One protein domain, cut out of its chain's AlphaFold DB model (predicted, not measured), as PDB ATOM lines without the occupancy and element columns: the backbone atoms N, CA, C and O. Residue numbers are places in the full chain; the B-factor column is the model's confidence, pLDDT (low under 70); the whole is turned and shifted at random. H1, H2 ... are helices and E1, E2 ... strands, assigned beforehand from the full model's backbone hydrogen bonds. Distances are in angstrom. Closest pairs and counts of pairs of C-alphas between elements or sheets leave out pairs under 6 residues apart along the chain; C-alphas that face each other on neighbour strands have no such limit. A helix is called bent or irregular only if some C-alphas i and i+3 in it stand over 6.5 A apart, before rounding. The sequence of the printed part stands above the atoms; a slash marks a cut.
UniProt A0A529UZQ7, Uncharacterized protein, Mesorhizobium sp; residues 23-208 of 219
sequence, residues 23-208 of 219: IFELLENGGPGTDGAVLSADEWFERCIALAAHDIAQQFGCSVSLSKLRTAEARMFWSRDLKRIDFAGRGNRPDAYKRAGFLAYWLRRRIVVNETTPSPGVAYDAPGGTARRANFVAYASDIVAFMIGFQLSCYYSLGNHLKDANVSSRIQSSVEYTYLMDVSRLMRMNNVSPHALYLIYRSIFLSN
ATOM      1  N   ILE A  23     -43.551 -20.799  20.369       94.12
ATOM      2  CA  ILE A  23     -44.284 -21.148  19.146       94.12
ATOM      3  C   ILE A  23     -45.046 -22.465  19.279       94.12
ATOM      4  O   ILE A  23     -46.212 -22.548  18.903       94.12
ATOM      5  N   PHE A  24     -44.445 -23.499  19.860       95.31
ATOM      6  CA  PHE A  24     -45.141 -24.771  19.976       95.31
ATOM      7  C   PHE A  24     -46.280 -24.735  21.001       95.31
ATOM      8  O   PHE A  24     -47.305 -25.378  20.795       95.31
ATOM      9  N   GLU A  25     -46.137 -23.972  22.085       95.38
ATOM     10  CA  GLU A  25     -47.213 -23.746  23.049       95.38
ATOM     11  C   GLU A  25     -48.392 -23.020  22.390       95.38
ATOM     12  O   GLU A  25     -49.537 -23.375  22.668       95.38
ATOM     13  N   LEU A  26     -48.123 -22.072  21.487       95.94
ATOM     14  CA  LEU A  26     -49.145 -21.363  20.713       95.94
ATOM     15  C   LEU A  26     -49.821 -22.277  19.678       95.94
ATOM     16  O   LEU A  26     -51.045 -22.293  19.570       95.94
ATOM     17  N   LEU A  27     -49.051 -23.110  18.971       96.62
ATOM     18  CA  LEU A  27     -49.589 -24.111  18.040       96.62
ATOM     19  C   LEU A  27     -50.486 -25.145  18.754       96.62
ATOM     20  O   LEU A  27     -51.460 -25.643  18.181       96.62
ATOM     21  N   GLU A  28     -50.175 -25.480  20.008       95.94
ATOM     22  CA  GLU A  28     -50.956 -26.427  20.807       95.94
ATOM     23  C   GLU A  28     -52.188 -25.797  21.460       95.94
ATOM     24  O   GLU A  28     -53.238 -26.442  21.484       95.94
ATOM     25  N   ASN A  29     -52.087 -24.570  21.973       96.94
ATOM     26  CA  ASN A  29     -53.096 -23.998  22.874       96.94
ATOM     27  C   ASN A  29     -53.815 -22.763  22.317       96.94
ATOM     28  O   ASN A  29     -54.793 -22.321  22.916       96.94
ATOM     29  N   GLY A  30     -53.395 -22.241  21.166       96.69
ATOM     30  CA  GLY A  30     -53.885 -20.973  20.637       96.69
ATOM     31  C   GLY A  30     -53.110 -19.788  21.192       96.69
ATOM     32  O   GLY A  30     -52.107 -19.941  21.890       96.69
ATOM     33  N   GLY A  31     -53.557 -18.585  20.851       95.94
ATOM     34  CA  GLY A  31     -52.797 -17.376  21.136       95.94
ATOM     35  C   GLY A  31     -53.505 -16.100  20.699       95.94
ATOM     36  O   GLY A  31     -54.639 -16.153  20.222       95.94
ATOM     37  N   PRO A  32     -52.848 -14.942  20.855       95.44
ATOM     38  CA  PRO A  32     -53.426 -13.661  20.476       95.44
ATOM     39  C   PRO A  32     -53.599 -13.551  18.955       95.44
ATOM     40  O   PRO A  32     -52.752 -13.997  18.176       95.44
ATOM     41  N   GLY A  33     -54.704 -12.940  18.547       93.75
ATOM     42  CA  GLY A  33     -54.997 -12.487  17.198       93.75
ATOM     43  C   GLY A  33     -54.446 -11.087  16.930       93.75
ATOM     44  O   GLY A  33     -53.851 -10.446  17.795       93.75
ATOM     45  N   THR A  34     -54.642 -10.597  15.706       91.06
ATOM     46  CA  THR A  34     -54.161  -9.273  15.262       91.06
ATOM     47  C   THR A  34     -54.839  -8.105  15.973       91.06
ATOM     48  O   THR A  34     -54.256  -7.037  16.094       91.06
ATOM     49  N   ASP A  35     -56.066  -8.311  16.432       91.00
ATOM     50  CA  ASP A  35     -56.898  -7.371  17.188       91.00
ATOM     51  C   ASP A  35     -56.764  -7.548  18.712       91.00
ATOM     52  O   ASP A  35     -57.460  -6.888  19.480       91.00
ATOM     53  N   GLY A  36     -55.883  -8.448  19.160       88.56
ATOM     54  CA  GLY A  36     -55.730  -8.809  20.567       88.56
ATOM     55  C   GLY A  36     -56.750  -9.831  21.079       88.56
ATOM     56  O   GLY A  36     -56.644 -10.242  22.235       88.56
ATOM     57  N   ALA A  37     -57.698 -10.295  20.254       92.75
ATOM     58  CA  ALA A  37     -58.606 -11.373  20.641       92.75
ATOM     59  C   ALA A  37     -57.829 -12.682  20.855       92.75
ATOM     60  O   ALA A  37     -56.902 -12.989  20.110       92.75
ATOM     61  N   VAL A  38     -58.195 -13.486  21.853       95.50
ATOM     62  CA  VAL A  38     -57.575 -14.807  22.048       95.50
ATOM     63  C   VAL A  38     -58.227 -15.800  21.092       95.50
ATOM     64  O   VAL A  38     -59.415 -16.096  21.212       95.50
ATOM     65  N   LEU A  39     -57.449 -16.313  20.143       97.12
ATOM     66  CA  LEU A  39     -57.910 -17.283  19.158       97.12
ATOM     67  C   LEU A  39     -57.794 -18.706  19.693       97.12
ATOM     68  O   LEU A  39     -56.869 -19.045  20.439       97.12
ATOM     69  N   SER A  40     -58.716 -19.559  19.246       97.50
ATOM     70  CA  SER A  40     -58.643 -20.993  19.510       97.50
ATOM     71  C   SER A  40     -57.369 -21.599  18.917       97.50
ATOM     72  O   SER A  40     -56.786 -21.078  17.964       97.50
ATOM     73  N   ALA A  41     -56.949 -22.743  19.450       96.62
ATOM     74  CA  ALA A  41     -55.756 -23.423  18.972       96.62
ATOM     75  C   ALA A  41     -55.838 -23.858  17.500       96.62
ATOM     76  O   ALA A  41     -54.836 -23.786  16.798       96.62
ATOM     77  N   ASP A  42     -57.017 -24.268  17.022       96.94
ATOM     78  CA  ASP A  42     -57.211 -24.621  15.610       96.94
ATOM     79  C   ASP A  42     -57.087 -23.397  14.705       96.94
ATOM     80  O   ASP A  42     -56.372 -23.435  13.705       96.94
ATOM     81  N   GLU A  43     -57.727 -22.289  15.081       96.88
ATOM     82  CA  GLU A  43     -57.694 -21.057  14.296       96.88
ATOM     83  C   GLU A  43     -56.294 -20.437  14.262       96.88
ATOM     84  O   GLU A  43     -55.806 -20.038  13.203       96.88
ATOM     85  N   TRP A  44     -55.627 -20.377  15.414       97.19
ATOM     86  CA  TRP A  44     -54.280 -19.832  15.513       97.19
ATOM     87  C   TRP A  44     -53.287 -20.672  14.700       97.19
ATOM     88  O   TRP A  44     -52.495 -20.129  13.926       97.19
ATOM     89  N   PHE A  45     -53.377 -22.003  14.812       97.94
ATOM     90  CA  PHE A  45     -52.569 -22.936  14.031       97.94
ATOM     91  C   PHE A  45     -52.819 -22.783  12.529       97.94
ATOM     92  O   PHE A  45     -51.860 -22.668  11.771       97.94
ATOM     93  N   GLU A  46     -54.080 -22.721  12.085       97.56
ATOM     94  CA  GLU A  46     -54.425 -22.513  10.672       97.56
ATOM     95  C   GLU A  46     -53.769 -21.243  10.123       97.56
ATOM     96  O   GLU A  46     -53.095 -21.300   9.093       97.56
ATOM     97  N   ARG A  47     -53.909 -20.113  10.827       97.00
ATOM     98  CA  ARG A  47     -53.340 -18.823  10.405       97.00
ATOM     99  C   ARG A  47     -51.811 -18.852  10.360       97.00
ATOM    100  O   ARG A  47     -51.226 -18.330   9.415       97.00
ATOM    101  N   CYS A  48     -51.171 -19.483  11.344       97.06
ATOM    102  CA  CYS A  48     -49.716 -19.619  11.398       97.06
ATOM    103  C   CYS A  48     -49.171 -20.473  10.246       97.06
ATOM    104  O   CYS A  48     -48.270 -20.042   9.524       97.06
ATOM    105  N   ILE A  49     -49.759 -21.651  10.010       97.81
ATOM    106  CA  ILE A  49     -49.347 -22.533   8.911       97.81
ATOM    107  C   ILE A  49     -49.647 -21.893   7.549       97.81
ATOM    108  O   ILE A  49     -48.828 -22.010   6.641       97.81
ATOM    109  N   ALA A  50     -50.772 -21.185   7.398       97.12
ATOM    110  CA  ALA A  50     -51.110 -20.470   6.168       97.12
ATOM    111  C   ALA A  50     -50.099 -19.370   5.836       97.12
ATOM    112  O   ALA A  50     -49.639 -19.301   4.697       97.12
ATOM    113  N   LEU A  51     -49.713 -18.558   6.825       95.44
ATOM    114  CA  LEU A  51     -48.704 -17.519   6.641       95.44
ATOM    115  C   LEU A  51     -47.346 -18.123   6.264       95.44
ATOM    116  O   LEU A  51     -46.756 -17.729   5.265       95.44
ATOM    117  N   ALA A  52     -46.889 -19.138   7.000       95.31
ATOM    118  CA  ALA A  52     -45.620 -19.795   6.700       95.31
ATOM    119  C   ALA A  52     -45.614 -20.446   5.307       95.31
ATOM    120  O   ALA A  52     -44.654 -20.303   4.551       95.31
ATOM    121  N   ALA A  53     -46.696 -21.137   4.937       96.69
ATOM    122  CA  ALA A  53     -46.838 -21.753   3.623       96.69
ATOM    123  C   ALA A  53     -46.855 -20.710   2.497       96.69
ATOM    124  O   ALA A  53     -46.277 -20.953   1.437       96.69
ATOM    125  N   HIS A  54     -47.481 -19.555   2.733       94.81
ATOM    126  CA  HIS A  54     -47.466 -18.429   1.809       94.81
ATOM    127  C   HIS A  54     -46.045 -17.897   1.598       94.81
ATOM    128  O   HIS A  54     -45.589 -17.839   0.457       94.81
ATOM    129  N   ASP A  55     -45.321 -17.605   2.680       92.12
ATOM    130  CA  ASP A  55     -43.944 -17.102   2.627       92.12
ATOM    131  C   ASP A  55     -42.999 -18.089   1.924       92.12
ATOM    132  O   ASP A  55     -42.106 -17.690   1.175       92.12
ATOM    133  N   ILE A  56     -43.196 -19.395   2.134       93.31
ATOM    134  CA  ILE A  56     -42.451 -20.445   1.428       93.31
ATOM    135  C   ILE A  56     -42.804 -20.437  -0.062       93.31
ATOM    136  O   ILE A  56     -41.906 -20.429  -0.897       93.31
ATOM    137  N   ALA A  57     -44.090 -20.421  -0.421       93.88
ATOM    138  CA  ALA A  57     -44.529 -20.466  -1.816       93.88
ATOM    139  C   ALA A  57     -44.065 -19.244  -2.623       93.88
ATOM    140  O   ALA A  57     -43.654 -19.389  -3.780       93.88
ATOM    141  N   GLN A  58     -44.047 -18.061  -2.001       91.44
ATOM    142  CA  GLN A  58     -43.548 -16.837  -2.626       91.44
ATOM    143  C   GLN A  58     -42.089 -16.967  -3.087       91.44
ATOM    144  O   GLN A  58     -41.747 -16.465  -4.158       91.44
ATOM    145  N   GLN A  59     -41.245 -17.715  -2.365       88.44
ATOM    146  CA  GLN A  59     -39.844 -17.956  -2.754       88.44
ATOM    147  C   GLN A  59     -39.711 -18.723  -4.079       88.44
ATOM    148  O   GLN A  59     -38.675 -18.644  -4.741       88.44
ATOM    149  N   PHE A  60     -40.760 -19.434  -4.495       90.75
ATOM    150  CA  PHE A  60     -40.846 -20.155  -5.770       90.75
ATOM    151  C   PHE A  60     -41.709 -19.415  -6.808       90.75
ATOM    152  O   PHE A  60     -41.977 -19.935  -7.896       90.75
ATOM    153  N   GLY A  61     -42.152 -18.192  -6.492       90.69
ATOM    154  CA  GLY A  61     -43.075 -17.420  -7.319       90.69
ATOM    155  C   GLY A  61     -44.417 -18.130  -7.501       90.69
ATOM    156  O   GLY A  61     -44.946 -18.162  -8.616       90.69
ATOM    157  N   CYS A  62     -44.912 -18.752  -6.431       93.94
ATOM    158  CA  CYS A  62     -46.186 -19.452  -6.366       93.94
ATOM    159  C   CYS A  62     -47.047 -18.915  -5.217       93.94
ATOM    160  O   CYS A  62     -46.550 -18.366  -4.236       93.94
ATOM    161  N   SER A  63     -48.346 -19.172  -5.302       95.31
ATOM    162  CA  SER A  63     -49.285 -19.122  -4.187       95.31
ATOM    163  C   SER A  63     -49.820 -20.517  -3.883       95.31
ATOM    164  O   SER A  63     -49.912 -21.372  -4.765       95.31
ATOM    165  N   VAL A  64     -50.179 -20.747  -2.622       97.38
ATOM    166  CA  VAL A  64     -50.757 -22.007  -2.150       97.38
ATOM    167  C   VAL A  64     -52.064 -21.746  -1.419       97.38
ATOM    168  O   VAL A  64     -52.205 -20.741  -0.724       97.38
ATOM    169  N   SER A  65     -53.008 -22.672  -1.559       97.62
ATOM    170  CA  SER A  65     -54.246 -22.708  -0.783       97.62
ATOM    171  C   SER A  65     -54.214 -23.908   0.154       97.62
ATOM    172  O   SER A  65     -53.889 -25.021  -0.271       97.62
ATOM    173  N   LEU A  66     -54.537 -23.693   1.430       97.81
ATOM    174  CA  LEU A  66     -54.563 -24.754   2.435       97.81
ATOM    175  C   LEU A  66     -55.986 -25.261   2.680       97.81
ATOM    176  O   LEU A  66     -56.943 -24.492   2.746       97.81
ATOM    177  N   SER A  67     -56.127 -26.569   2.880       98.00
ATOM    178  CA  SER A  67     -57.385 -27.173   3.315       98.00
ATOM    179  C   SER A  67     -57.549 -27.028   4.828       98.00
ATOM    180  O   SER A  67     -56.839 -27.684   5.588       98.00
ATOM    181  N   LYS A  68     -58.528 -26.231   5.270       96.88
ATOM    182  CA  LYS A  68     -58.825 -26.026   6.703       96.88
ATOM    183  C   LYS A  68     -59.020 -27.336   7.464       96.88
ATOM    184  O   LYS A  68     -58.395 -27.554   8.496       96.88
ATOM    185  N   LEU A  69     -59.830 -28.240   6.903       97.81
ATOM    186  CA  LEU A  69     -60.099 -29.554   7.490       97.81
ATOM    187  C   LEU A  69     -58.805 -30.356   7.684       97.81
ATOM    188  O   LEU A  69     -58.527 -30.821   8.784       97.81
ATOM    189  N   ARG A  70     -57.981 -30.477   6.635       98.19
ATOM    190  CA  ARG A  70     -56.735 -31.259   6.692       98.19
ATOM    191  C   ARG A  70     -55.704 -30.636   7.628       98.19
ATOM    192  O   ARG A  70     -54.973 -31.365   8.294       98.19
ATOM    193  N   THR A  71     -55.660 -29.308   7.702       98.31
ATOM    194  CA  THR A  71     -54.801 -28.564   8.631       98.31
ATOM    195  C   THR A  71     -55.207 -28.815  10.086       98.31
ATOM    196  O   THR A  71     -54.347 -29.150  10.901       98.31
ATOM    197  N   ALA A  72     -56.503 -28.757  10.408       97.88
ATOM    198  CA  ALA A  72     -57.016 -29.073  11.744       97.88
ATOM    199  C   ALA A  72     -56.737 -30.537  12.134       97.88
ATOM    200  O   ALA A  72     -56.271 -30.832  13.237       97.88
ATOM    201  N   GLU A  73     -56.936 -31.473  11.204       98.38
ATOM    202  CA  GLU A  73     -56.601 -32.878  11.429       98.38
ATOM    203  C   GLU A  73     -55.102 -33.081  11.673       98.38
ATOM    204  O   GLU A  73     -54.727 -33.831  12.575       98.38
ATOM    205  N   ALA A  74     -54.237 -32.405  10.907       98.44
ATOM    206  CA  ALA A  74     -52.790 -32.471  11.095       98.44
ATOM    207  C   ALA A  74     -52.399 -32.014  12.506       98.44
ATOM    208  O   ALA A  74     -51.638 -32.716  13.173       98.44
ATOM    209  N   ARG A  75     -52.978 -30.907  12.993       98.38
ATOM    210  CA  ARG A  75     -52.781 -30.425  14.368       98.38
ATOM    211  C   ARG A  75     -53.226 -31.457  15.401       98.38
ATOM    212  O   ARG A  75     -52.472 -31.762  16.324       98.38
ATOM    213  N   MET A  76     -54.433 -32.000  15.253       98.19
ATOM    214  CA  MET A  76     -54.983 -32.995  16.177       98.19
ATOM    215  C   MET A  76     -54.073 -34.226  16.277       98.19
ATOM    216  O   MET A  76     -53.752 -34.668  17.382       98.19
ATOM    217  N   PHE A  77     -53.646 -34.782  15.139       98.00
ATOM    218  CA  PHE A  77     -52.769 -35.952  15.125       98.00
ATOM    219  C   PHE A  77     -51.390 -35.648  15.704       98.00
ATOM    220  O   PHE A  77     -50.890 -36.426  16.515       98.00
ATOM    221  N   TRP A  78     -50.822 -34.495  15.354       97.88
ATOM    222  CA  TRP A  78     -49.564 -34.016  15.908       97.88
ATOM    223  C   TRP A  78     -49.625 -33.887  17.434       97.88
ATOM    224  O   TRP A  78     -48.845 -34.538  18.125       97.88
ATOM    225  N   SER A  79     -50.600 -33.150  17.974       96.38
ATOM    226  CA  SER A  79     -50.765 -32.970  19.424       96.38
ATOM    227  C   SER A  79     -50.980 -34.301  20.151       96.38
ATOM    228  O   SER A  79     -50.408 -34.539  21.217       96.38
ATOM    229  N   ARG A  80     -51.776 -35.206  19.570       95.75
ATOM    230  CA  ARG A  80     -52.009 -36.537  20.140       95.75
ATOM    231  C   ARG A  80     -50.727 -37.363  20.205       95.75
ATOM    232  O   ARG A  80     -50.502 -38.029  21.210       95.75
ATOM    233  N   ASP A  81     -49.914 -37.341  19.156       95.00
ATOM    234  CA  ASP A  81     -48.666 -38.098  19.128       95.00
ATOM    235  C   ASP A  81     -47.640 -37.519  20.102       95.00
ATOM    236  O   ASP A  81     -47.011 -38.289  20.821       95.00
ATOM    237  N   LEU A  82     -47.536 -36.190  20.228       92.25
ATOM    238  CA  LEU A  82     -46.644 -35.570  21.216       92.25
ATOM    239  C   LEU A  82     -46.958 -36.002  22.657       92.25
ATOM    240  O   LEU A  82     -46.034 -36.188  23.442       92.25
ATOM    241  N   LYS A  83     -48.237 -36.223  22.985       90.69
ATOM    242  CA  LYS A  83     -48.680 -36.719  24.302       90.69
ATOM    243  C   LYS A  83     -48.385 -38.203  24.543       90.69
ATOM    244  O   LYS A  83     -48.435 -38.647  25.683       90.69
ATOM    245  N   ARG A  84     -48.155 -38.983  23.482       88.69
ATOM    246  CA  ARG A  84     -47.920 -40.438  23.548       88.69
ATOM    247  C   ARG A  84     -46.451 -40.813  23.597       88.69
ATOM    248  O   ARG A  84     -46.137 -41.951  23.930       88.69
ATOM    249  N   ILE A  85     -45.570 -39.909  23.184       85.75
ATOM    250  CA  ILE A  85     -44.137 -40.157  23.227       85.75
ATOM    251  C   ILE A  85     -43.743 -40.229  24.702       85.75
ATOM    252  O   ILE A  85     -43.841 -39.240  25.420       85.75
ATOM    253  N   ASP A  86     -43.331 -41.414  25.140       69.81
ATOM    254  CA  ASP A  86     -42.771 -41.609  26.470       69.81
ATOM    255  C   ASP A  86     -41.352 -41.024  26.511       69.81
ATOM    256  O   ASP A  86     -40.535 -41.268  25.611       69.81
ATOM    257  N   PHE A  87     -41.069 -40.204  27.522       65.12
ATOM    258  CA  PHE A  87     -39.785 -39.530  27.683       65.12
ATOM    259  C   PHE A  87     -39.025 -40.170  28.835       65.12
ATOM    260  O   PHE A  87     -39.141 -39.765  29.989       65.12
ATOM    261  N   ALA A  88     -38.180 -41.144  28.506       50.91
ATOM    262  CA  ALA A  88     -37.136 -41.603  29.410       50.91
ATOM    263  C   ALA A  88     -36.041 -40.516  29.510       50.91
ATOM    264  O   ALA A  88     -35.026 -40.581  28.820       50.91
ATOM    265  N   GLY A  89     -36.263 -39.457  30.301       53.28
ATOM    266  CA  GLY A  89     -35.297 -38.362  30.465       53.28
ATOM    267  C   GLY A  89     -35.849 -37.099  31.136       53.28
ATOM    268  O   GLY A  89     -37.055 -36.932  31.288       53.28
ATOM    269  N   ARG A  90     -34.947 -36.203  31.574       45.97
ATOM    270  CA  ARG A  90     -35.265 -34.953  32.293       45.97
ATOM    271  C   ARG A  90     -36.131 -34.020  31.434       45.97
ATOM    272  O   ARG A  90     -35.612 -33.289  30.602       45.97
ATOM    273  N   GLY A  91     -37.436 -34.018  31.696       58.72
ATOM    274  CA  GLY A  91     -38.408 -33.090  31.118       58.72
ATOM    275  C   GLY A  91     -39.564 -33.825  30.446       58.72
ATOM    276  O   GLY A  91     -39.364 -34.564  29.493       58.72
ATOM    277  N   ASN A  92     -40.793 -33.586  30.911       69.38
ATOM    278  CA  ASN A  92     -42.022 -34.211  30.394       69.38
ATOM    279  C   ASN A  92     -42.418 -33.738  28.974       69.38
ATOM    280  O   ASN A  92     -43.601 -33.744  28.636       69.38
ATOM    281  N   ARG A  93     -41.479 -33.235  28.161       80.56
ATOM    282  CA  ARG A  93     -41.771 -32.667  26.840       80.56
ATOM    283  C   ARG A  93     -40.729 -33.084  25.797       80.56
ATOM    284  O   ARG A  93     -39.541 -33.101  26.111       80.56
ATOM    285  N   PRO A  94     -41.157 -33.347  24.549       86.06
ATOM    286  CA  PRO A  94     -40.235 -33.572  23.445       86.06
ATOM    287  C   PRO A  94     -39.409 -32.319  23.162       86.06
ATOM    288  O   PRO A  94     -39.926 -31.202  23.242       86.06
ATOM    289  N   ASP A  95     -38.148 -32.513  22.779       90.12
ATOM    290  CA  ASP A  95     -37.311 -31.427  22.275       90.12
ATOM    291  C   ASP A  95     -37.909 -30.793  21.001       90.12
ATOM    292  O   ASP A  95     -38.796 -31.352  20.339       90.12
ATOM    293  N   ALA A  96     -37.423 -29.599  20.658       91.00
ATOM    294  CA  ALA A  96     -37.927 -28.820  19.533       91.00
ATOM    295  C   ALA A  96     -37.800 -29.545  18.182       91.00
ATOM    296  O   ALA A  96     -38.733 -29.493  17.379       91.00
ATOM    297  N   TYR A  97     -36.700 -30.268  17.945       93.00
ATOM    298  CA  TYR A  97     -36.488 -31.020  16.704       93.00
ATOM    299  C   TYR A  97     -37.504 -32.152  16.569       93.00
ATOM    300  O   TYR A  97     -38.044 -32.393  15.488       93.00
ATOM    301  N   LYS A  98     -37.813 -32.834  17.674       94.31
ATOM    302  CA  LYS A  98     -38.826 -33.889  17.703       94.31
ATOM    303  C   LYS A  98     -40.223 -33.317  17.467       94.31
ATOM    304  O   LYS A  98     -40.959 -33.853  16.639       94.31
ATOM    305  N   ARG A  99     -40.574 -32.197  18.111       95.69
ATOM    306  CA  ARG A  99     -41.855 -31.499  17.878       95.69
ATOM    307  C   ARG A  99     -42.003 -31.058  16.419       95.69
ATOM    308  O   ARG A  99     -43.053 -31.310  15.827       95.69
ATOM    309  N   ALA A 100     -40.952 -30.482  15.831       96.38
ATOM    310  CA  ALA A 100     -40.913 -30.047  14.434       96.38
ATOM    311  C   ALA A 100     -40.979 -31.222  13.438       96.38
ATOM    312  O   ALA A 100     -41.755 -31.176  12.485       96.38
ATOM    313  N   GLY A 101     -40.233 -32.304  13.690       96.69
ATOM    314  CA  GLY A 101     -40.257 -33.545  12.904       96.69
ATOM    315  C   GLY A 101     -41.652 -34.153  12.798       96.69
ATOM    316  O   GLY A 101     -42.127 -34.476  11.708       96.69
ATOM    317  N   PHE A 102     -42.341 -34.256  13.935       97.38
ATOM    318  CA  PHE A 102     -43.705 -34.775  13.988       97.38
ATOM    319  C   PHE A 102     -44.715 -33.821  13.336       97.38
ATOM    320  O   PHE A 102     -45.655 -34.287  12.691       97.38
ATOM    321  N   LEU A 103     -44.527 -32.504  13.460       98.19
ATOM    322  CA  LEU A 103     -45.383 -31.523  12.792       98.19
ATOM    323  C   LEU A 103     -45.261 -31.638  11.266       98.19
ATOM    324  O   LEU A 103     -46.267 -31.830  10.586       98.19
ATOM    325  N   ALA A 104     -44.036 -31.601  10.735       98.00
ATOM    326  CA  ALA A 104     -43.766 -31.755   9.306       98.00
ATOM    327  C   ALA A 104     -44.328 -33.078   8.759       98.00
ATOM    328  O   ALA A 104     -44.946 -33.108   7.692       98.00
ATOM    329  N   TYR A 105     -44.187 -34.170   9.520       97.62
ATOM    330  CA  TYR A 105     -44.794 -35.454   9.178       97.62
ATOM    331  C   TYR A 105     -46.310 -35.339   8.976       97.62
ATOM    332  O   TYR A 105     -46.822 -35.765   7.940       97.62
ATOM    333  N   TRP A 106     -47.034 -34.755   9.935       98.06
ATOM    334  CA  TRP A 106     -48.495 -34.683   9.882       98.06
ATOM    335  C   TRP A 106     -49.015 -33.678   8.854       98.06
ATOM    336  O   TRP A 106     -49.988 -33.988   8.163       98.06
ATOM    337  N   LEU A 107     -48.335 -32.540   8.667       98.06
ATOM    338  CA  LEU A 107     -48.644 -31.591   7.592       98.06
ATOM    339  C   LEU A 107     -48.534 -32.265   6.214       98.06
ATOM    340  O   LEU A 107     -49.444 -32.149   5.389       98.06
ATOM    341  N   ARG A 108     -47.471 -33.051   5.983       96.75
ATOM    342  CA  ARG A 108     -47.315 -33.821   4.741       96.75
ATOM    343  C   ARG A 108     -48.348 -34.936   4.634       96.75
ATOM    344  O   ARG A 108     -48.981 -35.096   3.596       96.75
ATOM    345  N   ARG A 109     -48.542 -35.721   5.698       96.50
ATOM    346  CA  ARG A 109     -49.417 -36.905   5.682       96.50
ATOM    347  C   ARG A 109     -50.891 -36.555   5.480       96.50
ATOM    348  O   ARG A 109     -51.602 -37.355   4.877       96.50
ATOM    349  N   ARG A 110     -51.352 -35.394   5.963       97.25
ATOM    350  CA  ARG A 110     -52.711 -34.896   5.687       97.25
ATOM    351  C   ARG A 110     -52.822 -34.129   4.372       97.25
ATOM    352  O   ARG A 110     -53.944 -33.837   3.987       97.25
ATOM    353  N   ILE A 111     -51.717 -33.854   3.671       96.38
ATOM    354  CA  ILE A 111     -51.693 -33.104   2.405       96.38
ATOM    355  C   ILE A 111     -52.418 -31.761   2.580       96.38
ATOM    356  O   ILE A 111     -53.467 -31.504   1.978       96.38
ATOM    357  N   VAL A 112     -51.901 -30.936   3.497       97.69
ATOM    358  CA  VAL A 112     -52.544 -29.669   3.892       97.69
ATOM    359  C   VAL A 112     -52.618 -28.659   2.748       97.69
ATOM    360  O   VAL A 112     -53.564 -27.876   2.700       97.69
ATOM    361  N   VAL A 113     -51.671 -28.699   1.806       97.94
ATOM    362  CA  VAL A 113     -51.700 -27.886   0.583       97.94
ATOM    363  C   VAL A 113     -52.695 -28.510  -0.394       97.94
ATOM    364  O   VAL A 113     -52.473 -29.615  -0.887       97.94
ATOM    365  N   ASN A 114     -53.801 -27.813  -0.654       94.56
ATOM    366  CA  ASN A 114     -54.863 -28.265  -1.552       94.56
ATOM    367  C   ASN A 114     -54.574 -27.893  -3.009       94.56
ATOM    368  O   ASN A 114     -54.763 -28.699  -3.913       94.56
ATOM    369  N   GLU A 115     -54.111 -26.665  -3.222       96.50
ATOM    370  CA  GLU A 115     -53.870 -26.112  -4.549       96.50
ATOM    371  C   GLU A 115     -52.576 -25.302  -4.544       96.50
ATOM    372  O   GLU A 115     -52.207 -24.690  -3.538       96.50
ATOM    373  N   THR A 116     -51.867 -25.315  -5.669       97.06
ATOM    374  CA  THR A 116     -50.666 -24.509  -5.894       97.06
ATOM    375  C   THR A 116     -50.765 -23.852  -7.258       97.06
ATOM    376  O   THR A 116     -50.898 -24.537  -8.270       97.06
ATOM    377  N   THR A 117     -50.682 -22.527  -7.284       94.62
ATOM    378  CA  THR A 117     -50.821 -21.724  -8.499       94.62
ATOM    379  C   THR A 117     -49.570 -20.875  -8.718       94.62
ATOM    380  O   THR A 117     -49.100 -20.214  -7.793       94.62
ATOM    381  N   PRO A 118     -48.975 -20.882  -9.923       91.94
ATOM    382  CA  PRO A 118     -47.939 -19.916 -10.279       91.94
ATOM    383  C   PRO A 118     -48.463 -18.486 -10.143       91.94
ATOM    384  O   PRO A 118     -49.546 -18.178 -10.639       91.94
ATOM    385  N   SER A 119     -47.700 -17.604  -9.500       87.50
ATOM    386  CA  SER A 119     -48.100 -16.205  -9.361       87.50
ATOM    387  C   SER A 119     -47.947 -15.483 -10.709       87.50
ATOM    388  O   SER A 119     -46.841 -15.464 -11.265       87.50
ATOM    389  N   PRO A 120     -49.025 -14.898 -11.267       76.06
ATOM    390  CA  PRO A 120     -48.957 -14.183 -12.536       76.06
ATOM    391  C   PRO A 120     -48.073 -12.937 -12.403       76.06
ATOM    392  O   PRO A 120     -48.083 -12.262 -11.377       76.06
ATOM    393  N   GLY A 121     -47.286 -12.631 -13.438       64.88
ATOM    394  CA  GLY A 121     -46.453 -11.422 -13.486       64.88
ATOM    395  C   GLY A 121     -45.134 -11.485 -12.706       64.88
ATOM    396  O   GLY A 121     -44.307 -10.593 -12.864       64.88
ATOM    397  N   VAL A 122     -44.879 -12.545 -11.930       63.00
ATOM    398  CA  VAL A 122     -43.545 -12.794 -11.366       63.00
ATOM    399  C   VAL A 122     -42.739 -13.562 -12.406       63.00
ATOM    400  O   VAL A 122     -42.813 -14.796 -12.485       63.00
ATOM    401  N   ALA A 123     -42.006 -12.822 -13.236       58.06
ATOM    402  CA  ALA A 123     -41.004 -13.385 -14.125       58.06
ATOM    403  C   ALA A 123     -39.911 -14.002 -13.240       58.06
ATOM    404  O   ALA A 123     -39.139 -13.313 -12.575       58.06
ATOM    405  N   TYR A 124     -39.943 -15.326 -13.097       63.78
ATOM    406  CA  TYR A 124     -38.985 -16.053 -12.268       63.78
ATOM    407  C   TYR A 124     -37.780 -16.370 -13.151       63.78
ATOM    408  O   TYR A 124     -37.493 -17.521 -13.473       63.78
ATOM    409  N   ASP A 125     -37.140 -15.281 -13.582       56.78
ATOM    410  CA  ASP A 125     -36.133 -15.213 -14.647       56.78
ATOM    411  C   ASP A 125     -34.728 -15.599 -14.164       56.78
ATOM    412  O   ASP A 125     -33.742 -15.465 -14.886       56.78
ATOM    413  N   ALA A 126     -34.613 -16.108 -12.935       64.25
ATOM    414  CA  ALA A 126     -33.371 -16.698 -12.463       64.25
ATOM    415  C   ALA A 126     -33.018 -17.933 -13.320       64.25
ATOM    416  O   ALA A 126     -33.915 -18.702 -13.681       64.25
ATOM    417  N   PRO A 127     -31.732 -18.194 -13.614       61.94
ATOM    418  CA  PRO A 127     -31.312 -19.430 -14.269       61.94
ATOM    419  C   PRO A 127     -31.863 -20.667 -13.539       61.94
ATOM    420  O   PRO A 127     -31.679 -20.832 -12.334       61.94
ATOM    421  N   GLY A 128     -32.596 -21.522 -14.259       70.94
ATOM    422  CA  GLY A 128     -33.273 -22.697 -13.690       70.94
ATOM    423  C   GLY A 128     -34.574 -22.394 -12.934       70.94
ATOM    424  O   GLY A 128     -35.223 -23.309 -12.429       70.94
ATOM    425  N   GLY A 129     -34.998 -21.136 -12.882       81.44
ATOM    426  CA  GLY A 129     -36.135 -20.685 -12.104       81.44
ATOM    427  C   GLY A 129     -37.459 -21.357 -12.490       81.44
ATOM    428  O   GLY A 129     -38.178 -21.853 -11.622       81.44
ATOM    429  N   THR A 130     -37.745 -21.465 -13.787       84.88
ATOM    430  CA  THR A 130     -38.928 -22.175 -14.300       84.88
ATOM    431  C   THR A 130     -38.973 -23.630 -13.831       84.88
ATOM    432  O   THR A 130     -40.030 -24.118 -13.433       84.88
ATOM    433  N   ALA A 131     -37.824 -24.316 -13.808       87.62
ATOM    434  CA  ALA A 131     -37.734 -25.688 -13.315       87.62
ATOM    435  C   ALA A 131     -37.951 -25.757 -11.796       87.62
ATOM    436  O   ALA A 131     -38.673 -26.634 -11.323       87.62
ATOM    437  N   ARG A 132     -37.396 -24.805 -11.027       89.56
ATOM    438  CA  ARG A 132     -37.612 -24.725  -9.571       89.56
ATOM    439  C   ARG A 132     -39.084 -24.526  -9.229       89.56
ATOM    440  O   ARG A 132     -39.604 -25.228  -8.364       89.56
ATOM    441  N   ARG A 133     -39.763 -23.637  -9.955       91.38
ATOM    442  CA  ARG A 133     -41.206 -23.408  -9.841       91.38
ATOM    443  C   ARG A 133     -42.016 -24.649 -10.216       91.38
ATOM    444  O   ARG A 133     -42.894 -25.045  -9.458       91.38
ATOM    445  N   ALA A 134     -41.718 -25.284 -11.351       91.94
ATOM    446  CA  ALA A 134     -42.418 -26.496 -11.786       91.94
ATOM    447  C   ALA A 134     -42.278 -27.632 -10.758       91.94
ATOM    448  O   ALA A 134     -43.256 -28.292 -10.411       91.94
ATOM    449  N   ASN A 135     -41.077 -27.804 -10.206       93.44
ATOM    450  CA  ASN A 135     -40.831 -28.732  -9.112       93.44
ATOM    451  C   ASN A 135     -41.606 -28.339  -7.849       93.44
ATOM    452  O   ASN A 135     -42.201 -29.208  -7.220       93.44
ATOM    453  N   PHE A 136     -41.666 -27.055  -7.487       95.06
ATOM    454  CA  PHE A 136     -42.481 -26.629  -6.351       95.06
ATOM    455  C   PHE A 136     -43.952 -26.999  -6.547       95.06
ATOM    456  O   PHE A 136     -44.523 -27.636  -5.673       95.06
ATOM    457  N   VAL A 137     -44.543 -26.713  -7.710       95.00
ATOM    458  CA  VAL A 137     -45.924 -27.117  -8.031       95.00
ATOM    459  C   VAL A 137     -46.105 -28.632  -7.887       95.00
ATOM    460  O   VAL A 137     -47.082 -29.089  -7.298       95.00
ATOM    461  N   ALA A 138     -45.143 -29.424  -8.366       95.25
ATOM    462  CA  ALA A 138     -45.209 -30.878  -8.287       95.25
ATOM    463  C   ALA A 138     -45.062 -31.425  -6.857       95.25
ATOM    464  O   ALA A 138     -45.587 -32.506  -6.590       95.25
ATOM    465  N   TYR A 139     -44.362 -30.725  -5.957       96.50
ATOM    466  CA  TYR A 139     -43.981 -31.187  -4.612       96.50
ATOM    467  C   TYR A 139     -44.415 -30.240  -3.479       96.50
ATOM    468  O   TYR A 139     -43.885 -30.326  -2.374       96.50
ATOM    469  N   ALA A 140     -45.397 -29.365  -3.714       96.81
ATOM    470  CA  ALA A 140     -45.709 -28.247  -2.819       96.81
ATOM    471  C   ALA A 140     -46.017 -28.692  -1.387       96.81
ATOM    472  O   ALA A 140     -45.459 -28.149  -0.438       96.81
ATOM    473  N   SER A 141     -46.853 -29.723  -1.214       96.75
ATOM    474  CA  SER A 141     -47.188 -30.226   0.124       96.75
ATOM    475  C   SER A 141     -45.983 -30.814   0.862       96.75
ATOM    476  O   SER A 141     -45.928 -30.712   2.085       96.75
ATOM    477  N   ASP A 142     -45.052 -31.445   0.145       97.19
ATOM    478  CA  ASP A 142     -43.855 -32.054   0.727       97.19
ATOM    479  C   ASP A 142     -42.853 -30.958   1.127       97.19
ATOM    480  O   ASP A 142     -42.402 -30.915   2.271       97.19
ATOM    481  N   ILE A 143     -42.595 -30.017   0.211       97.06
ATOM    482  CA  ILE A 143     -41.690 -28.878   0.408       97.06
ATOM    483  C   ILE A 143     -42.176 -27.982   1.549       97.06
ATOM    484  O   ILE A 143     -41.398 -27.667   2.443       97.06
ATOM    485  N   VAL A 144     -43.452 -27.580   1.550       97.25
ATOM    486  CA  VAL A 144     -44.016 -26.701   2.588       97.25
ATOM    487  C   VAL A 144     -43.911 -27.355   3.962       97.25
ATOM    488  O   VAL A 144     -43.440 -26.727   4.907       97.25
ATOM    489  N   ALA A 145     -44.295 -28.628   4.076       97.81
ATOM    490  CA  ALA A 145     -44.218 -29.349   5.340       97.81
ATOM    491  C   ALA A 145     -42.772 -29.474   5.842       97.81
ATOM    492  O   ALA A 145     -42.508 -29.216   7.019       97.81
ATOM    493  N   PHE A 146     -41.836 -29.827   4.952       96.94
ATOM    494  CA  PHE A 146     -40.421 -29.919   5.297       96.94
ATOM    495  C   PHE A 146     -39.857 -28.576   5.754       96.94
ATOM    496  O   PHE A 146     -39.214 -28.512   6.801       96.94
ATOM    497  N   MET A 147     -40.117 -27.516   4.986       96.12
ATOM    498  CA  MET A 147     -39.612 -26.179   5.267       96.12
ATOM    499  C   MET A 147     -40.158 -25.661   6.594       96.12
ATOM    500  O   MET A 147     -39.364 -25.198   7.393       96.12
ATOM    501  N   ILE A 148     -41.447 -25.825   6.912       96.50
ATOM    502  CA  ILE A 148     -41.993 -25.420   8.224       96.50
ATOM    503  C   ILE A 148     -41.247 -26.103   9.382       96.50
ATOM    504  O   ILE A 148     -40.849 -25.445  10.344       96.50
ATOM    505  N   GLY A 149     -41.009 -27.417   9.297       96.19
ATOM    506  CA  GLY A 149     -40.256 -28.131  10.334       96.19
ATOM    507  C   GLY A 149     -38.779 -27.721  10.396       96.19
ATOM    508  O   GLY A 149     -38.227 -27.564  11.486       96.19
ATOM    509  N   PHE A 150     -38.150 -27.483   9.241       93.88
ATOM    510  CA  PHE A 150     -36.776 -26.984   9.151       93.88
ATOM    511  C   PHE A 150     -36.650 -25.606   9.800       93.88
ATOM    512  O   PHE A 150     -35.759 -25.367  10.605       93.88
ATOM    513  N   GLN A 151     -37.583 -24.718   9.483       91.88
ATOM    514  CA  GLN A 151     -37.674 -23.360   9.982       91.88
ATOM    515  C   GLN A 151     -37.780 -23.339  11.517       91.88
ATOM    516  O   GLN A 151     -36.968 -22.696  12.184       91.88
ATOM    517  N   LEU A 152     -38.702 -24.117  12.089       92.56
ATOM    518  CA  LEU A 152     -38.815 -24.282  13.543       92.56
ATOM    519  C   LEU A 152     -37.524 -24.830  14.162       92.56
ATOM    520  O   LEU A 152     -37.045 -24.306  15.163       92.56
ATOM    521  N   SER A 153     -36.932 -25.853  13.550       92.06
ATOM    522  CA  SER A 153     -35.678 -26.450  14.023       92.06
ATOM    523  C   SER A 153     -34.525 -25.442  14.016       92.06
ATOM    524  O   SER A 153     -33.783 -25.343  14.989       92.06
ATOM    525  N   CYS A 154     -34.422 -24.642  12.954       87.81
ATOM    526  CA  CYS A 154     -33.422 -23.593  12.807       87.81
ATOM    527  C   CYS A 154     -33.595 -22.505  13.872       87.81
ATOM    528  O   CYS A 154     -32.621 -22.104  14.502       87.81
ATOM    529  N   TYR A 155     -34.835 -22.082  14.146       87.19
ATOM    530  CA  TYR A 155     -35.120 -21.126  15.215       87.19
ATOM    531  C   TYR A 155     -34.630 -21.619  16.581       87.19
ATOM    532  O   TYR A 155     -33.991 -20.859  17.296       87.19
ATOM    533  N   TYR A 156     -34.874 -22.883  16.937       86.12
ATOM    534  CA  TYR A 156     -34.431 -23.421  18.228       86.12
ATOM    535  C   TYR A 156     -32.930 -23.731  18.284       86.12
ATOM    536  O   TYR A 156     -32.339 -23.614  19.354       86.12
ATOM    537  N   SER A 157     -32.302 -24.067  17.155       84.50
ATOM    538  CA  SER A 157     -30.843 -24.198  17.066       84.50
ATOM    539  C   SER A 157     -30.151 -22.843  17.258       84.50
ATOM    540  O   SER A 157     -29.236 -22.704  18.066       84.50
ATOM    541  N   LEU A 158     -30.634 -21.810  16.562       78.81
ATOM    542  CA  LEU A 158     -30.059 -20.466  16.592       78.81
ATOM    543  C   LEU A 158     -30.483 -19.647  17.821       78.81
ATOM    544  O   LEU A 158     -29.767 -18.736  18.240       78.81
ATOM    545  N   GLY A 159     -31.649 -19.945  18.394       63.97
ATOM    546  CA  GLY A 159     -32.272 -19.218  19.502       63.97
ATOM    547  C   GLY A 159     -31.497 -19.294  20.818       63.97
ATOM    548  O   GLY A 159     -31.682 -18.432  21.673       63.97
ATOM    549  N   ASN A 160     -30.561 -20.237  20.952       54.78
ATOM    550  CA  ASN A 160     -29.595 -20.240  22.054       54.78
ATOM    551  C   ASN A 160     -28.519 -19.138  21.914       54.78
ATOM    552  O   ASN A 160     -27.849 -18.819  22.894       54.78
ATOM    553  N   HIS A 161     -28.374 -18.518  20.733       51.59
ATOM    554  CA  HIS A 161     -27.281 -17.585  20.427       51.59
ATOM    555  C   HIS A 161     -27.713 -16.227  19.850       51.59
ATOM    556  O   HIS A 161     -26.904 -15.300  19.833       51.59
ATOM    557  N   LEU A 162     -28.960 -16.057  19.399       54.31
ATOM    558  CA  LEU A 162     -29.379 -14.839  18.697       54.31
ATOM    559  C   LEU A 162     -30.396 -14.014  19.499       54.31
ATOM    560  O   LEU A 162     -31.593 -14.285  19.495       54.31
ATOM    561  N   LYS A 163     -29.908 -12.924  20.108       55.78
ATOM    562  CA  LYS A 163     -30.718 -11.765  20.543       55.78
ATOM    563  C   LYS A 163     -31.094 -10.833  19.373       55.78
ATOM    564  O   LYS A 163     -31.612  -9.745  19.602       55.78
ATOM    565  N   ASP A 164     -30.785 -11.223  18.137       54.44
ATOM    566  CA  ASP A 164     -30.739 -10.328  16.980       54.44
ATOM    567  C   ASP A 164     -32.006 -10.370  16.118       54.44
ATOM    568  O   ASP A 164     -32.534 -11.432  15.796       54.44
ATOM    569  N   ALA A 165     -32.454  -9.202  15.655       55.47
ATOM    570  CA  ALA A 165     -33.676  -9.034  14.858       55.47
ATOM    571  C   ALA A 165     -33.613  -9.647  13.436       55.47
ATOM    572  O   ALA A 165     -34.632  -9.724  12.754       55.47
ATOM    573  N   ASN A 166     -32.442 -10.113  12.980       58.81
ATOM    574  CA  ASN A 166     -32.208 -10.632  11.621       58.81
ATOM    575  C   ASN A 166     -32.341 -12.162  11.477       58.81
ATOM    576  O   ASN A 166     -31.906 -12.743  10.483       58.81
ATOM    577  N   VAL A 167     -32.938 -12.843  12.457       61.28
ATOM    578  CA  VAL A 167     -33.128 -14.306  12.436       61.28
ATOM    579  C   VAL A 167     -33.952 -14.761  11.221       61.28
ATOM    580  O   VAL A 167     -33.614 -15.755  10.583       61.28
ATOM    581  N   SER A 168     -34.980 -14.005  10.828       60.41
ATOM    582  CA  SER A 168     -35.876 -14.362   9.717       60.41
ATOM    583  C   SER A 168     -35.158 -14.501   8.367       60.41
ATOM    584  O   SER A 168     -35.392 -15.474   7.648       60.41
ATOM    585  N   SER A 169     -34.243 -13.584   8.037       60.47
ATOM    586  CA  SER A 169     -33.527 -13.582   6.752       60.47
ATOM    587  C   SER A 169     -32.491 -14.706   6.646       60.47
ATOM    588  O   SER A 169     -32.304 -15.278   5.569       60.47
ATOM    589  N   ARG A 170     -31.862 -15.085   7.767       61.44
ATOM    590  CA  ARG A 170     -30.923 -16.219   7.830       61.44
ATOM    591  C   ARG A 170     -31.632 -17.565   7.751       61.44
ATOM    592  O   ARG A 170     -31.146 -18.467   7.076       61.44
ATOM    593  N   ILE A 171     -32.794 -17.704   8.392       62.31
ATOM    594  CA  ILE A 171     -33.525 -18.972   8.348       62.31
ATOM    595  C   ILE A 171     -34.071 -19.241   6.938       62.31
ATOM    596  O   ILE A 171     -33.962 -20.365   6.445       62.31
ATOM    597  N   GLN A 172     -34.605 -18.223   6.256       59.56
ATOM    598  CA  GLN A 172     -35.213 -18.384   4.928       59.56
ATOM    599  C   GLN A 172     -34.210 -18.720   3.808       59.56
ATOM    600  O   GLN A 172     -34.602 -19.314   2.809       59.56
ATOM    601  N   SER A 173     -32.925 -18.391   3.966       57.53
ATOM    602  CA  SER A 173     -31.903 -18.527   2.914       57.53
ATOM    603  C   SER A 173     -31.021 -19.781   3.020       57.53
ATOM    604  O   SER A 173     -30.111 -19.955   2.214       57.53
ATOM    605  N   SER A 174     -31.271 -20.663   3.991       64.69
ATOM    606  CA  SER A 174     -30.265 -21.640   4.443       64.69
ATOM    607  C   SER A 174     -30.343 -23.048   3.834       64.69
ATOM    608  O   SER A 174     -29.375 -23.795   3.953       64.69
ATOM    609  N   VAL A 175     -31.439 -23.437   3.169       82.31
ATOM    610  CA  VAL A 175     -31.567 -24.797   2.605       82.31
ATOM    611  C   VAL A 175     -31.160 -24.821   1.137       82.31
ATOM    612  O   VAL A 175     -31.796 -24.184   0.294       82.31
ATOM    613  N   GLU A 176     -30.136 -25.613   0.810       88.12
ATOM    614  CA  GLU A 176     -29.750 -25.859  -0.578       88.12
ATOM    615  C   GLU A 176     -30.909 -26.504  -1.357       88.12
ATOM    616  O   GLU A 176     -31.583 -27.426  -0.892       88.12
ATOM    617  N   TYR A 177     -31.157 -26.020  -2.573       88.56
ATOM    618  CA  TYR A 177     -32.304 -26.455  -3.369       88.56
ATOM    619  C   TYR A 177     -32.281 -27.945  -3.731       88.56
ATOM    620  O   TYR A 177     -33.319 -28.600  -3.716       88.56
ATOM    621  N   THR A 178     -31.109 -28.472  -4.073       90.81
ATOM    622  CA  THR A 178     -30.885 -29.893  -4.388       90.81
ATOM    623  C   THR A 178     -31.280 -30.766  -3.197       90.81
ATOM    624  O   THR A 178     -32.134 -31.639  -3.337       90.81
ATOM    625  N   TYR A 179     -30.777 -30.428  -2.007       92.00
ATOM    626  CA  TYR A 179     -31.125 -31.077  -0.749       92.00
ATOM    627  C   TYR A 179     -32.632 -31.018  -0.465       92.00
ATOM    628  O   TYR A 179     -33.252 -32.041  -0.171       92.00
ATOM    629  N   LEU A 180     -33.252 -29.843  -0.626       93.06
ATOM    630  CA  LEU A 180     -34.698 -29.683  -0.459       93.06
ATOM    631  C   LEU A 180     -35.487 -30.618  -1.386       93.06
ATOM    632  O   LEU A 180     -36.469 -31.233  -0.961       93.06
ATOM    633  N   MET A 181     -35.067 -30.748  -2.645       93.81
ATOM    634  CA  MET A 181     -35.722 -31.633  -3.607       93.81
ATOM    635  C   MET A 181     -35.547 -33.108  -3.257       93.81
ATOM    636  O   MET A 181     -36.508 -33.871  -3.374       93.81
ATOM    637  N   ASP A 182     -34.367 -33.514  -2.798       94.31
ATOM    638  CA  ASP A 182     -34.107 -34.899  -2.409       94.31
ATOM    639  C   ASP A 182     -34.908 -35.297  -1.171       94.31
ATOM    640  O   ASP A 182     -35.560 -36.345  -1.168       94.31
ATOM    641  N   VAL A 183     -34.985 -34.421  -0.164       93.38
ATOM    642  CA  VAL A 183     -35.837 -34.664   1.006       93.38
ATOM    643  C   VAL A 183     -37.319 -34.671   0.627       93.38
ATOM    644  O   VAL A 183     -38.070 -35.523   1.101       93.38
ATOM    645  N   SER A 184     -37.757 -33.794  -0.277       93.44
ATOM    646  CA  SER A 184     -39.155 -33.771  -0.737       93.44
ATOM    647  C   SER A 184     -39.540 -35.060  -1.471       93.44
ATOM    648  O   SER A 184     -40.613 -35.620  -1.236       93.44
ATOM    649  N   ARG A 185     -38.645 -35.587  -2.317       93.62
ATOM    650  CA  ARG A 185     -38.819 -36.895  -2.973       93.62
ATOM    651  C   ARG A 185     -38.860 -38.027  -1.952       93.62
ATOM    652  O   ARG A 185     -39.740 -38.880  -2.038       93.62
ATOM    653  N   LEU A 186     -37.962 -38.006  -0.967       93.81
ATOM    654  CA  LEU A 186     -37.945 -38.978   0.124       93.81
ATOM    655  C   LEU A 186     -39.277 -38.960   0.893       93.81
ATOM    656  O   LEU A 186     -39.900 -40.005   1.074       93.81
ATOM    657  N   MET A 187     -39.767 -37.777   1.279       93.31
ATOM    658  CA  MET A 187     -41.052 -37.607   1.969       93.31
ATOM    659  C   MET A 187     -42.230 -38.139   1.147       93.31
ATOM    660  O   MET A 187     -43.118 -38.788   1.708       93.31
ATOM    661  N   ARG A 188     -42.214 -37.963  -0.177       91.81
ATOM    662  CA  ARG A 188     -43.260 -38.473  -1.071       91.81
ATOM    663  C   ARG A 188     -43.387 -39.995  -1.075       91.81
ATOM    664  O   ARG A 188     -44.492 -40.504  -1.254       91.81
ATOM    665  N   MET A 189     -42.307 -40.737  -0.824       88.38
ATOM    666  CA  MET A 189     -42.316 -42.209  -0.829       88.38
ATOM    667  C   MET A 189     -43.156 -42.835   0.304       88.38
ATOM    668  O   MET A 189     -43.174 -44.052   0.451       88.38
ATOM    669  N   ASN A 190     -43.860 -42.031   1.114       75.00
ATOM    670  CA  ASN A 190     -44.775 -42.416   2.198       75.00
ATOM    671  C   ASN A 190     -44.191 -43.248   3.350       75.00
ATOM    672  O   ASN A 190     -44.845 -43.359   4.383       75.00
ATOM    673  N   ASN A 191     -42.951 -43.719   3.237       85.19
ATOM    674  CA  ASN A 191     -42.284 -44.569   4.225       85.19
ATOM    675  C   ASN A 191     -41.430 -43.790   5.237       85.19
ATOM    676  O   ASN A 191     -40.816 -44.382   6.121       85.19
ATOM    677  N   VAL A 192     -41.381 -42.459   5.133       91.56
ATOM    678  CA  VAL A 192     -40.634 -41.629   6.087       91.56
ATOM    679  C   VAL A 192     -41.429 -41.501   7.377       91.56
ATOM    680  O   VAL A 192     -42.496 -40.879   7.394       91.56
ATOM    681  N   SER A 193     -40.900 -42.087   8.448       94.00
ATOM    682  CA  SER A 193     -41.458 -41.969   9.792       94.00
ATOM    683  C   SER A 193     -41.209 -40.565  10.368       94.00
ATOM    684  O   SER A 193     -40.242 -39.899   9.985       94.00
ATOM    685  N   PRO A 194     -42.020 -40.096  11.332       94.00
ATOM    686  CA  PRO A 194     -41.761 -38.821  12.005       94.00
ATOM    687  C   PRO A 194     -40.405 -38.797  12.733       94.00
ATOM    688  O   PRO A 194     -39.769 -37.750  12.827       94.00
ATOM    689  N   HIS A 195     -39.912 -39.958  13.183       93.56
ATOM    690  CA  HIS A 195     -38.577 -40.095  13.770       93.56
ATOM    691  C   HIS A 195     -37.464 -39.854  12.746       93.56
ATOM    692  O   HIS A 195     -36.460 -39.240  13.087       93.56
ATOM    693  N   ALA A 196     -37.639 -40.284  11.494       94.94
ATOM    694  CA  ALA A 196     -36.670 -40.002  10.440       94.94
ATOM    695  C   ALA A 196     -36.582 -38.495  10.148       94.94
ATOM    696  O   ALA A 196     -35.480 -37.976  10.015       94.94
ATOM    697  N   LEU A 197     -37.712 -37.774  10.132       95.06
ATOM    698  CA  LEU A 197     -37.705 -36.309   9.985       95.06
ATOM    699  C   LEU A 197     -37.031 -35.610  11.167       95.06
ATOM    700  O   LEU A 197     -36.244 -34.693  10.962       95.06
ATOM    701  N   TYR A 198     -37.284 -36.076  12.391       94.00
ATOM    702  CA  TYR A 198     -36.552 -35.619  13.574       94.00
ATOM    703  C   TYR A 198     -35.034 -35.811  13.416       94.00
ATOM    704  O   TYR A 198     -34.279 -34.875  13.667       94.00
ATOM    705  N   LEU A 199     -34.584 -36.992  12.975       94.00
ATOM    706  CA  LEU A 199     -33.160 -37.270  12.764       94.00
ATOM    707  C   LEU A 199     -32.566 -36.402  11.654       94.00
ATOM    708  O   LEU A 199     -31.463 -35.898  11.830       94.00
ATOM    709  N   ILE A 200     -33.302 -36.183  10.559       93.38
ATOM    710  CA  ILE A 200     -32.908 -35.259   9.490       93.38
ATOM    711  C   ILE A 200     -32.682 -33.865  10.074       93.38
ATOM    712  O   ILE A 200     -31.577 -33.340   9.960       93.38
ATOM    713  N   TYR A 201     -33.670 -33.297  10.771       93.25
ATOM    714  CA  TYR A 201     -33.523 -31.971  11.367       93.25
ATOM    715  C   TYR A 201     -32.366 -31.918  12.358       93.25
ATOM    716  O   TYR A 201     -31.516 -31.043  12.246       93.25
ATOM    717  N   ARG A 202     -32.259 -32.886  13.269       90.38
ATOM    718  CA  ARG A 202     -31.160 -32.921  14.237       90.38
ATOM    719  C   ARG A 202     -29.793 -33.024  13.552       90.38
ATOM    720  O   ARG A 202     -28.865 -32.350  13.975       90.38
ATOM    721  N   SER A 203     -29.665 -33.819  12.487       90.12
ATOM    722  CA  SER A 203     -28.405 -33.995  11.747       90.12
ATOM    723  C   SER A 203     -27.924 -32.723  11.051       90.12
ATOM    724  O   SER A 203     -26.723 -32.486  11.012       90.12
ATOM    725  N   ILE A 204     -28.849 -31.886  10.572       86.44
ATOM    726  CA  ILE A 204     -28.530 -30.597   9.941       86.44
ATOM    727  C   ILE A 204     -27.870 -29.642  10.946       86.44
ATOM    728  O   ILE A 204     -26.990 -28.875  10.574       86.44
ATOM    729  N   PHE A 205     -28.301 -29.678  12.210       82.06
ATOM    730  CA  PHE A 205     -27.866 -28.719  13.231       82.06
ATOM    731  C   PHE A 205     -26.830 -29.283  14.218       82.06
ATOM    732  O   PHE A 205     -26.204 -28.510  14.935       82.06
ATOM    733  N   LEU A 206     -26.589 -30.601  14.217       75.56
ATOM    734  CA  LEU A 206     -25.589 -31.276  15.058       75.56
ATOM    735  C   LEU A 206     -24.159 -30.778  14.801       75.56
ATOM    736  O   LEU A 206     -23.383 -30.669  15.742       75.56
ATOM    737  N   SER A 207     -23.802 -30.453  13.555       59.38
ATOM    738  CA  SER A 207     -22.457 -29.964  13.217       59.38
ATOM    739  C   SER A 207     -22.144 -28.589  13.814       59.38
ATOM    740  O   SER A 207     -20.988 -28.309  14.101       59.38
ATOM    741  N   ASN A 208     -23.162 -27.759  14.059       54.25
ATOM    742  CA  ASN A 208     -22.966 -26.411  14.597       54.25
ATOM    743  C   ASN A 208     -22.677 -26.407  16.105       54.25
ATOM    744  O   ASN A 208     -22.032 -25.482  16.585       54.25
TER     745      ASN A 208
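This is residues 23 to 208 of the 219 residues of an uncharacterized protein of Mesorhizobium sp (UniProt A0A529UZQ7). A helical body is built round the long arm H5b of the bent helix H5, with H4 and H8 beside it and H2 crossing it, and a two-stranded ribbon, E1 and E2, lies at one end of the body with the arm H5a. H3 packs on H4, H7 crosses H5b, the short H1 and H6 pack on H2 and H5b in turn, and residues 160 to 166 stick out. The printed part has 186 residues with eight named helices and two named strands in the order H1 H2 E1 H3 H4 E2 H5 H6 H7 H8; the sheet, E1 - E2, is antiparallel and the class is mostly helix. The whole is compact, with a radius of gyration of the C-alphas of 16.4 A and spans of 50 by 41 by 38 A.

E1 is residues 62 to 66 and E2 residues 113 to 118. H1 is residues 23 to 29, from C-alpha 23 at (-44.284, -21.148, 19.146). H2, residues 41 to 58, is 25.7 A long, H3, residues 68 to 84, 24.7 A, and H4, residues 96 to 109, 19.7 A. H5, residues 129 to 158, was assigned as one helix by its hydrogen bonds but is bent, with C-alphas 138 and 141 8.7 A apart; its arms are H5a, residues 129 to 138, and H5b, residues 141 to 158, 25.7 A long. H6 is residues 167 to 172 and H7 residues 177 to 188. H8, residues 194 to 208, 22.7 A long, ends with C-alpha 208 at (-22.966, -26.411, 14.597) and is only just irregular: C-alphas 204 and 207 are 6.9 A apart.

E1 and E2 are antiparallel at 160 degrees, with N 63 and O 117 at 2.8 A and N 117 and O 63 at 2.9 A, within hydrogen-bond range. The closest C-alphas of H2 and E1 are Ala 57 and Ser 63, 5.5 A, and of H5a and E2 Val 137 and Thr 116, 5.8 A. H5a and H5b are about perpendicular, 74 degrees. H4, H5b and H8 form a bundle, helices set side by side. H4 and H5b touch at a shallow tilt of 8 degrees, opposite ways, closest at the C-alphas of Ala 100 and Gly 149, 4.6 A. H4 and H8 touch at a steep tilt of 43 degrees, closest at those of Gly 101 and Tyr 198, 4.3 A. H2 touches H5b about perpendicular, 80 degrees, closest at those of Ala 53 and Val 144, 5.8 A. H7 touches H5b at a steep tilt of 61 degrees, closest at those of Ser 184 and Asp 142, 5.2 A. H3 and H4, H1 and H2, and H5b and H6 are hairpins. In each helix and arm but H8, every O i to N i+4 pair is within hydrogen-bond range; in H8 9 of 11 are.

The C-alphas farthest apart, those of Ala 88 and Gly 121, are 53.3 A apart. The printed part has no cut. The links H1 to H2 and H3 to H4 are long. The mean pLDDT of the printed part is 87.4; residues 86 to 92, 121 to 127, 159 to 174 and 207 to 208 are under 70.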